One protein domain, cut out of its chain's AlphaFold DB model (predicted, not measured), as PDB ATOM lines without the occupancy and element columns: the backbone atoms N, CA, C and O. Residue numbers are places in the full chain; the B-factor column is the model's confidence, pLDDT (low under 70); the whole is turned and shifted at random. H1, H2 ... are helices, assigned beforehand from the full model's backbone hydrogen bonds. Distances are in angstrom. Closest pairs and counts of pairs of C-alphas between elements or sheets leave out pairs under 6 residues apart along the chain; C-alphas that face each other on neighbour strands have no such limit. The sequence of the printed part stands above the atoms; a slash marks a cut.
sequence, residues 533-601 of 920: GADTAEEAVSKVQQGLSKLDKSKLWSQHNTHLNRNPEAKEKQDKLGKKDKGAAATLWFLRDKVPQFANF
ATOM      1  N   GLY A 533     -34.289  43.917  36.803       73.56
ATOM      2  CA  GLY A 533     -33.782  45.170  36.230       73.56
ATOM      3  C   GLY A 533     -34.534  45.617  34.971       73.56
ATOM      4  O   GLY A 533     -33.941  46.205  34.066       73.56
ATOM      5  N   ALA A 534     -35.824  45.296  34.884       78.50
ATOM      6  CA  ALA A 534     -36.777  45.918  33.977       78.50
ATOM      7  C   ALA A 534     -37.931  46.479  34.813       78.50
ATOM      8  O   ALA A 534     -38.576  45.719  35.536       78.50
ATOM      9  N   ASP A 535     -38.160  47.785  34.716       72.81
ATOM     10  CA  ASP A 535     -39.145  48.480  35.551       72.81
ATOM     11  C   ASP A 535     -40.544  48.476  34.905       72.81
ATOM     12  O   ASP A 535     -41.553  48.546  35.601       72.81
ATOM     13  N   THR A 536     -40.615  48.271  33.582       79.00
ATOM     14  CA  THR A 536     -41.859  48.064  32.824       79.00
ATOM     15  C   THR A 536     -41.957  46.646  32.247       79.00
ATOM     16  O   THR A 536     -40.956  45.985  31.942       79.00
ATOM     17  N   ALA A 537     -43.189  46.162  32.047       76.56
ATOM     18  CA  ALA A 537     -43.439  44.844  31.459       76.56
ATOM     19  C   ALA A 537     -42.944  44.734  30.000       76.56
ATOM     20  O   ALA A 537     -42.489  43.667  29.581       76.56
ATOM     21  N   GLU A 538     -42.976  45.828  29.235       82.44
ATOM     22  CA  GLU A 538     -42.517  45.858  27.838       82.44
ATOM     23  C   GLU A 538     -40.988  45.832  27.720       82.44
ATOM     24  O   GLU A 538     -40.430  45.123  26.870       82.44
ATOM     25  N   GLU A 539     -40.283  46.512  28.631       84.19
ATOM     26  CA  GLU A 539     -38.842  46.337  28.784       84.19
ATOM     27  C   GLU A 539     -38.492  44.913  29.201       84.19
ATOM     28  O   GLU A 539     -37.550  44.343  28.649       84.19
ATOM     29  N   ALA A 540     -39.237  44.313  30.136       85.69
ATOM     30  CA  ALA A 540     -39.001  42.937  30.568       85.69
ATOM     31  C   ALA A 540     -39.156  41.967  29.387       85.69
ATOM     32  O   ALA A 540     -38.274  41.141  29.141       85.69
ATOM     33  N   VAL A 541     -40.217  42.119  28.587       90.00
ATOM     34  CA  VAL A 541     -40.413  41.375  27.333       90.00
ATOM     35  C   VAL A 541     -39.247  41.592  26.370       90.00
ATOM     36  O   VAL A 541     -38.733  40.616  25.822       90.00
ATOM     37  N   SER A 542     -38.784  42.827  26.189       89.44
ATOM     38  CA  SER A 542     -37.690  43.166  25.269       89.44
ATOM     39  C   SER A 542     -36.337  42.601  25.720       89.44
ATOM     40  O   SER A 542     -35.636  41.962  24.930       89.44
ATOM     41  N   LYS A 543     -35.986  42.755  27.002       89.88
ATOM     42  CA  LYS A 543     -34.760  42.233  27.632       89.88
ATOM     43  C   LYS A 543     -34.740  40.700  27.607       89.88
ATOM     44  O   LYS A 543     -33.756  40.100  27.160       89.88
ATOM     45  N   VAL A 544     -35.859  40.049  27.941       90.00
ATOM     46  CA  VAL A 544     -36.034  38.589  27.820       90.00
ATOM     47  C   VAL A 544     -35.961  38.136  26.355       90.00
ATOM     48  O   VAL A 544     -35.272  37.157  26.047       90.00
ATOM     49  N   GLN A 545     -36.595  38.848  25.418       90.44
ATOM     50  CA  GLN A 545     -36.493  38.536  23.990       90.44
ATOM     51  C   GLN A 545     -35.073  38.674  23.451       90.44
ATOM     52  O   GLN A 545     -34.699  37.898  22.575       90.44
ATOM     53  N   GLN A 546     -34.261  39.610  23.928       91.12
ATOM     54  CA  GLN A 546     -32.874  39.719  23.475       91.12
ATOM     55  C   GLN A 546     -32.005  38.617  24.102       91.12
ATOM     56  O   GLN A 546     -31.315  37.901  23.371       91.12
ATOM     57  N   GLY A 547     -32.118  38.389  25.416       87.94
ATOM     58  CA  GLY A 547     -31.302  37.416  26.151       87.94
ATOM     59  C   GLY A 547     -31.631  35.933  25.915       87.94
ATOM     60  O   GLY A 547     -30.744  35.084  26.040       87.94
ATOM     61  N   LEU A 548     -32.868  35.568  25.553       90.31
ATOM     62  CA  LEU A 548     -33.221  34.156  25.344       90.31
ATOM     63  C   LEU A 548     -32.583  33.558  24.078       90.31
ATOM     64  O   LEU A 548     -32.675  34.094  22.967       90.31
ATOM     65  N   SER A 549     -32.023  32.354  24.223       92.75
ATOM     66  CA  SER A 549     -31.479  31.581  23.101       92.75
ATOM     67  C   SER A 549     -32.569  31.185  22.091       92.75
ATOM     68  O   SER A 549     -33.744  31.053  22.438       92.75
ATOM     69  N   LYS A 550     -32.189  30.919  20.830       91.50
ATOM     70  CA  LYS A 550     -33.132  30.449  19.787       91.50
ATOM     71  C   LYS A 550     -33.879  29.165  20.196       91.50
ATOM     72  O   LYS A 550     -35.046  29.001  19.852       91.50
ATOM     73  N   LEU A 551     -33.229  28.283  20.961       88.69
ATOM     74  CA  LEU A 551     -33.839  27.054  21.481       88.69
ATOM     75  C   LEU A 551     -34.818  27.337  22.626       88.69
ATOM     76  O   LEU A 551     -35.885  26.736  22.681       88.69
ATOM     77  N   ASP A 552     -34.482  28.259  23.528       92.38
ATOM     78  CA  ASP A 552     -35.346  28.603  24.659       92.38
ATOM     79  C   ASP A 552     -36.581  29.407  24.205       92.38
ATOM     80  O   ASP A 552     -37.687  29.114  24.653       92.38
ATOM     81  N   LYS A 553     -36.437  30.290  23.204       92.25
ATOM     82  CA  LYS A 553     -37.558  30.916  22.471       92.25
ATOM     83  C   LYS A 553     -38.501  29.882  21.849       92.25
ATOM     84  O   LYS A 553     -39.714  30.025  21.942       92.25
ATOM     85  N   SER A 554     -37.957  28.821  21.247       91.12
ATOM     86  CA  SER A 554     -38.759  27.739  20.660       91.12
ATOM     87  C   SER A 554     -39.527  26.929  21.717       91.12
ATOM     88  O   SER A 554     -40.686  26.587  21.484       91.12
ATOM     89  N   LYS A 555     -38.941  26.685  22.901       92.44
ATOM     90  CA  LYS A 555     -39.641  26.054  24.040       92.44
ATOM     91  C   LYS A 555     -40.778  26.934  24.564       92.44
ATOM     92  O   LYS A 555     -41.896  26.445  24.707       92.44
ATOM     93  N   LEU A 556     -40.497  28.219  24.795       93.38
ATOM     94  CA  LEU A 556     -41.465  29.215  25.261       93.38
ATOM     95  C   LEU A 556     -42.642  29.328  24.279       93.38
ATOM     96  O   LEU A 556     -43.796  29.216  24.685       93.38
ATOM     97  N   TRP A 557     -42.361  29.422  22.974       93.81
ATOM     98  CA  TRP A 557     -43.391  29.394  21.933       93.81
ATOM     99  C   TRP A 557     -44.203  28.092  21.928       93.81
ATOM    100  O   TRP A 557     -45.422  28.133  21.788       93.81
ATOM    101  N   SER A 558     -43.565  26.932  22.122       93.25
ATOM    102  CA  SER A 558     -44.272  25.647  22.195       93.25
ATOM    103  C   SER A 558     -45.232  25.585  23.386       93.25
ATOM    104  O   SER A 558     -46.358  25.113  23.228       93.25
ATOM    105  N   GLN A 559     -44.813  26.074  24.558       92.56
ATOM    106  CA  GLN A 559     -45.662  26.153  25.750       92.56
ATOM    107  C   GLN A 559     -46.817  27.135  25.540       92.56
ATOM    108  O   GLN A 559     -47.966  26.793  25.825       92.56
ATOM    109  N   HIS A 560     -46.544  28.299  24.946       92.88
ATOM    110  CA  HIS A 560     -47.583  29.276  24.640       92.88
ATOM    111  C   HIS A 560     -48.595  28.741  23.619       92.88
ATOM    112  O   HIS A 560     -49.797  28.821  23.844       92.88
ATOM    113  N   ASN A 561     -48.148  28.083  22.550       92.56
ATOM    114  CA  ASN A 561     -49.042  27.455  21.577       92.56
ATOM    115  C   ASN A 561     -49.895  26.329  22.207       92.56
ATOM    116  O   ASN A 561     -51.041  26.123  21.813       92.56
ATOM    117  N   THR A 562     -49.392  25.618  23.227       93.19
ATOM    118  CA  THR A 562     -50.215  24.683  24.025       93.19
ATOM    119  C   THR A 562     -51.292  25.402  24.853       93.19
ATOM    120  O   THR A 562     -52.374  24.851  25.035       93.19
ATOM    121  N   HIS A 563     -51.037  26.627  25.320       88.31
ATOM    122  CA  HIS A 563     -52.033  27.473  25.987       88.31
ATOM    123  C   HIS A 563     -53.078  28.030  25.000       88.31
ATOM    124  O   HIS A 563     -54.274  27.918  25.254       88.31
ATOM    125  N   LEU A 564     -52.661  28.533  23.835       92.06
ATOM    126  CA  LEU A 564     -53.569  29.056  22.799       92.06
ATOM    127  C   LEU A 564     -54.516  27.983  22.248       92.06
ATOM    128  O   LEU A 564     -55.698  28.242  22.055       92.06
ATOM    129  N   ASN A 565     -54.036  26.750  22.062       88.31
ATOM    130  CA  ASN A 565     -54.892  25.632  21.649       88.31
ATOM    131  C   ASN A 565     -55.871  25.155  22.746       88.31
ATOM    132  O   ASN A 565     -56.684  24.280  22.474       88.31
ATOM    133  N   ARG A 566     -55.813  25.719  23.962       86.94
ATOM    134  CA  ARG A 566     -56.823  25.540  25.022       86.94
ATOM    135  C   ARG A 566     -57.741  26.756  25.193       86.94
ATOM    136  O   ARG A 566     -58.833  26.602  25.721       86.94
ATOM    137  N   ASN A 567     -57.308  27.933  24.740       85.81
ATOM    138  CA  ASN A 567     -57.995  29.215  24.904       85.81
ATOM    139  C   ASN A 567     -58.234  29.867  23.523       85.81
ATOM    140  O   ASN A 567     -57.439  30.716  23.105       85.81
ATOM    141  N   PRO A 568     -59.306  29.487  22.795       83.69
ATOM    142  CA  PRO A 568     -59.519  29.901  21.404       83.69
ATOM    143  C   PRO A 568     -59.657  31.421  21.227       83.69
ATOM    144  O   PRO A 568     -59.119  31.964  20.268       83.69
ATOM    145  N   GLU A 569     -60.267  32.135  22.180       83.19
ATOM    146  CA  GLU A 569     -60.352  33.606  22.154       83.19
ATOM    147  C   GLU A 569     -58.968  34.282  22.203       83.19
ATOM    148  O   GLU A 569     -58.724  35.289  21.538       83.19
ATOM    149  N   ALA A 570     -58.034  33.723  22.982       82.44
ATOM    150  CA  ALA A 570     -56.660  34.218  23.053       82.44
ATOM    151  C   ALA A 570     -55.894  33.901  21.760       82.44
ATOM    152  O   ALA A 570     -55.109  34.724  21.288       82.44
ATOM    153  N   LYS A 571     -56.165  32.734  21.159       88.50
ATOM    154  CA  LYS A 571     -55.625  32.341  19.855       88.50
ATOM    155  C   LYS A 571     -56.079  33.286  18.744       88.50
ATOM    156  O   LYS A 571     -55.232  33.759  18.000       88.50
ATOM    157  N   GLU A 572     -57.364  33.632  18.675       86.94
ATOM    158  CA  GLU A 572     -57.891  34.561  17.667       86.94
ATOM    159  C   GLU A 572     -57.292  35.971  17.809       86.94
ATOM    160  O   GLU A 572     -56.819  36.550  16.827       86.94
ATOM    161  N   LYS A 573     -57.233  36.505  19.041       85.06
ATOM    162  CA  LYS A 573     -56.574  37.791  19.337       85.06
ATOM    163  C   LYS A 573     -55.108  37.781  18.914       85.06
ATOM    164  O   LYS A 573     -54.632  38.743  18.318       85.06
ATOM    165  N   GLN A 574     -54.400  36.688  19.181       86.81
ATOM    166  CA  GLN A 574     -53.007  36.559  18.791       86.81
ATOM    167  C   GLN A 574     -52.818  36.297  17.299       86.81
ATOM    168  O   GLN A 574     -51.796  36.708  16.755       86.81
ATOM    169  N   ASP A 575     -53.752  35.644  16.608       87.56
ATOM    170  CA  ASP A 575     -53.558  35.358  15.191       87.56
ATOM    171  C   ASP A 575     -53.651  36.606  14.304       87.56
ATOM    172  O   ASP A 575     -52.971  36.645  13.273       87.56
ATOM    173  N   LYS A 576     -54.329  37.652  14.798       90.75
ATOM    174  CA  LYS A 576     -54.352  39.025  14.262       90.75
ATOM    175  C   LYS A 576     -53.052  39.823  14.490       90.75
ATOM    176  O   LYS A 576     -52.857  40.837  13.829       90.75
ATOM    177  N   LEU A 577     -52.155  39.391  15.386       87.62
ATOM    178  CA  LEU A 577     -50.879  40.075  15.659       87.62
ATOM    179  C   LEU A 577     -49.797  39.768  14.607       87.62
ATOM    180  O   LEU A 577     -49.766  38.691  14.005       87.62
ATOM    181  N   GLY A 578     -48.846  40.685  14.421       89.19
ATOM    182  CA  GLY A 578     -47.710  40.495  13.520       89.19
ATOM    183  C   GLY A 578     -46.664  39.505  14.052       89.19
ATOM    184  O   GLY A 578     -46.655  39.090  15.211       89.19
ATOM    185  N   LYS A 579     -45.740  39.074  13.181       85.38
ATOM    186  CA  LYS A 579     -44.773  37.997  13.496       85.38
ATOM    187  C   LYS A 579     -43.815  38.326  14.652       85.38
ATOM    188  O   LYS A 579     -43.338  37.397  15.302       85.38
ATOM    189  N   LYS A 580     -43.521  39.608  14.901       84.56
ATOM    190  CA  LYS A 580     -42.734  40.057  16.065       84.56
ATOM    191  C   LYS A 580     -43.591  40.024  17.334       84.56
ATOM    192  O   LYS A 580     -43.181  39.486  18.360       84.56
ATOM    193  N   ASP A 581     -44.815  40.512  17.213       88.31
ATOM    194  CA  ASP A 581     -45.724  40.835  18.313       88.31
ATOM    195  C   ASP A 581     -46.371  39.562  18.881       88.31
ATOM    196  O   ASP A 581     -46.500  39.423  20.095       88.31
ATOM    197  N   LYS A 582     -46.601  38.532  18.045       90.88
ATOM    198  CA  LYS A 582     -46.869  37.156  18.513       90.88
ATOM    199  C   LYS A 582     -45.761  36.654  19.459       90.88
ATOM    200  O   LYS A 582     -46.055  35.965  20.433       90.88
ATOM    201  N   GLY A 583     -44.497  37.007  19.207       88.69
ATOM    202  CA  GLY A 583     -43.366  36.699  20.092       88.69
ATOM    203  C   GLY A 583     -43.339  37.540  21.374       88.69
ATOM    204  O   GLY A 583     -42.924  37.041  22.425       88.69
ATOM    205  N   ALA A 584     -43.810  38.790  21.317       89.75
ATOM    206  CA  ALA A 584     -43.956  39.663  22.485       89.75
ATOM    207  C   ALA A 584     -45.051  39.132  23.415       89.75
ATOM    208  O   ALA A 584     -44.755  38.790  24.559       89.75
ATOM    209  N   ALA A 585     -46.253  38.899  22.880       89.44
ATOM    210  CA  ALA A 585     -47.375  38.279  23.583       89.44
ATOM    211  C   ALA A 585     -46.996  36.935  24.230       89.44
ATOM    212  O   ALA A 585     -47.335  36.691  25.384       89.44
ATOM    213  N   ALA A 586     -46.225  36.084  23.538       92.12
ATOM    214  CA  ALA A 586     -45.737  34.825  24.107       92.12
ATOM    215  C   ALA A 586     -44.807  35.010  25.312       92.12
ATOM    216  O   ALA A 586     -44.862  34.232  26.266       92.12
ATOM    217  N   THR A 587     -43.954  36.032  25.268       90.38
ATOM    218  CA  THR A 587     -43.013  36.343  26.350       90.38
ATOM    219  C   THR A 587     -43.748  36.962  27.541       90.38
ATOM    220  O   THR A 587     -43.518  36.548  28.674       90.38
ATOM    221  N   LEU A 588     -44.694  37.870  27.280       89.06
ATOM    222  CA  LEU A 588     -45.555  38.510  28.280       89.06
ATOM    223  C   LEU A 588     -46.462  37.492  28.990       89.06
ATOM    224  O   LEU A 588     -46.571  37.510  30.216       89.06
ATOM    225  N   TRP A 589     -47.050  36.554  28.240       91.19
ATOM    226  CA  TRP A 589     -47.797  35.429  28.807       91.19
ATOM    227  C   TRP A 589     -46.922  34.579  29.733       91.19
ATOM    228  O   TRP A 589     -47.322  34.297  30.859       91.19
ATOM    229  N   PHE A 590     -45.714  34.202  29.297       90.44
ATOM    230  CA  PHE A 590     -44.829  33.359  30.102       90.44
ATOM    231  C   PHE A 590     -44.319  34.073  31.368       90.44
ATOM    232  O   PHE A 590     -44.159  33.433  32.408       90.44
ATOM    233  N   LEU A 591     -44.123  35.397  31.314       87.88
ATOM    234  CA  LEU A 591     -43.878  36.224  32.498       87.88
ATOM    235  C   LEU A 591     -45.075  36.153  33.462       87.88
ATOM    236  O   LEU A 591     -44.907  35.695  34.589       87.88
ATOM    237  N   ARG A 592     -46.297  36.484  33.014       81.31
ATOM    238  CA  ARG A 592     -47.508  36.445  33.865       81.31
ATOM    239  C   ARG A 592     -47.824  35.051  34.445       81.31
ATOM    240  O   ARG A 592     -48.277  34.965  35.582       81.31
ATOM    241  N   ASP A 593     -47.558  33.973  33.701       82.88
ATOM    242  CA  ASP A 593     -47.857  32.579  34.086       82.88
ATOM    243  C   ASP A 593     -46.759  31.908  34.948       82.88
ATOM    244  O   ASP A 593     -47.053  30.990  35.723       82.88
ATOM    245  N   LYS A 594     -45.480  32.302  34.819       79.75
ATOM    246  CA  LYS A 594     -44.350  31.599  35.475       79.75
ATOM    247  C   LYS A 594     -43.341  32.482  36.206       79.75
ATOM    248  O   LYS A 594     -42.555  31.939  36.982       79.75
ATOM    249  N   VAL A 595     -43.367  33.798  36.017       68.94
ATOM    250  CA  VAL A 595     -42.520  34.762  36.740       68.94
ATOM    251  C   VAL A 595     -43.362  35.977  37.172       68.94
ATOM    252  O   VAL A 595     -43.180  37.078  36.647       68.94
ATOM    253  N   PRO A 596     -44.302  35.808  38.124       62.12
ATOM    254  CA  PRO A 596     -45.164  36.891  38.591       62.12
ATOM    255  C   PRO A 596     -44.396  37.889  39.477       62.12
ATOM    256  O   PRO A 596     -44.510  37.885  40.700       62.12
ATOM    257  N   GLN A 597     -43.612  38.766  38.843       59.66
ATOM    258  CA  GLN A 597     -43.311  40.106  39.371       59.66
ATOM    259  C   GLN A 597     -44.551  41.019  39.288       59.66
ATOM    260  O   GLN A 597     -44.659  41.988  40.029       59.66
ATOM    261  N   PHE A 598     -45.505  40.648  38.431       53.03
ATOM    262  CA  PHE A 598     -46.806  41.278  38.232       53.03
ATOM    263  C   PHE A 598     -47.901  40.347  38.788       53.03
ATOM    264  O   PHE A 598     -47.768  39.120  38.726       53.03
ATOM    265  N   ALA A 599     -48.926  40.908  39.432       45.19
ATOM    266  CA  ALA A 599     -49.674  40.196  40.472       45.19
ATOM    267  C   ALA A 599     -50.749  39.208  39.982       45.19
ATOM    268  O   ALA A 599     -51.319  39.333  38.903       45.19
ATOM    269  N   ASN A 600     -51.055  38.236  40.848       46.25
ATOM    270  CA  ASN A 600     -52.132  37.258  40.698       46.25
ATOM    271  C   ASN A 600     -52.871  37.088  42.042       46.25
ATOM    272  O   ASN A 600     -52.280  37.285  43.107       46.25
ATOM    273  N   PHE A 601     -54.143  36.676  41.996       42.16
ATOM    274  CA  PHE A 601     -54.965  36.353  43.172       42.16
ATOM    275  C   PHE A 601     -55.197  34.838  43.279       42.16
ATOM    276  O   PHE A 601     -55.520  34.188  42.286       42.16
TER     277      PHE A 601
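This is residues 533 to 601 of the 920 residues of the protein "Hypothetical protein" of Symbiodinium sp. CCMP2592 (UniProt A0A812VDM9). H4 lies in the middle; H1 and H2 cross it on different sides, and short H3 folds back to its beginning. The printed part has 69 residues, with four named helices, H1 to H4 in order, and no named strand: all helix. It is compact, radius of gyration of the C-alphas 11.9 A, spanning 33 by 33 by 19 A.

Find C-alpha 537 at (-43.439, 44.844, 31.459); H1 runs from there to residue 547, 15.2 A. H2, residues 550 to 564, spans 20.7 A; H3, residues 568 to 575, 10.2 A. H4, residues 581 to 594, runs 19.5 A to (-44.350, 31.599, 35.475).

At the hub, H4, residues 584 to 588 alone touch H1, about perpendicular at 78 degrees; closest C-alphas Val 541 and Thr 587, 5.7 A. H2 touches H4 with residues 556 to 560 alone, about perpendicular at 79 degrees; closest C-alphas His 560 and Ala 586, 5.9 A. The helical hairpin H3 and H4 only just touch, with 3 C-alpha pairs within 8 A; closest Gln 574 and Lys 582, 6.2 A. Every helix O i to N i+4 pair is within hydrogen-bond range.

The printed part has no cut; its farthest C-alphas, Gly 533 and Pro 568, are 33.4 A apart. The three links are tight. Residues 595 to 601 have pLDDT under 70.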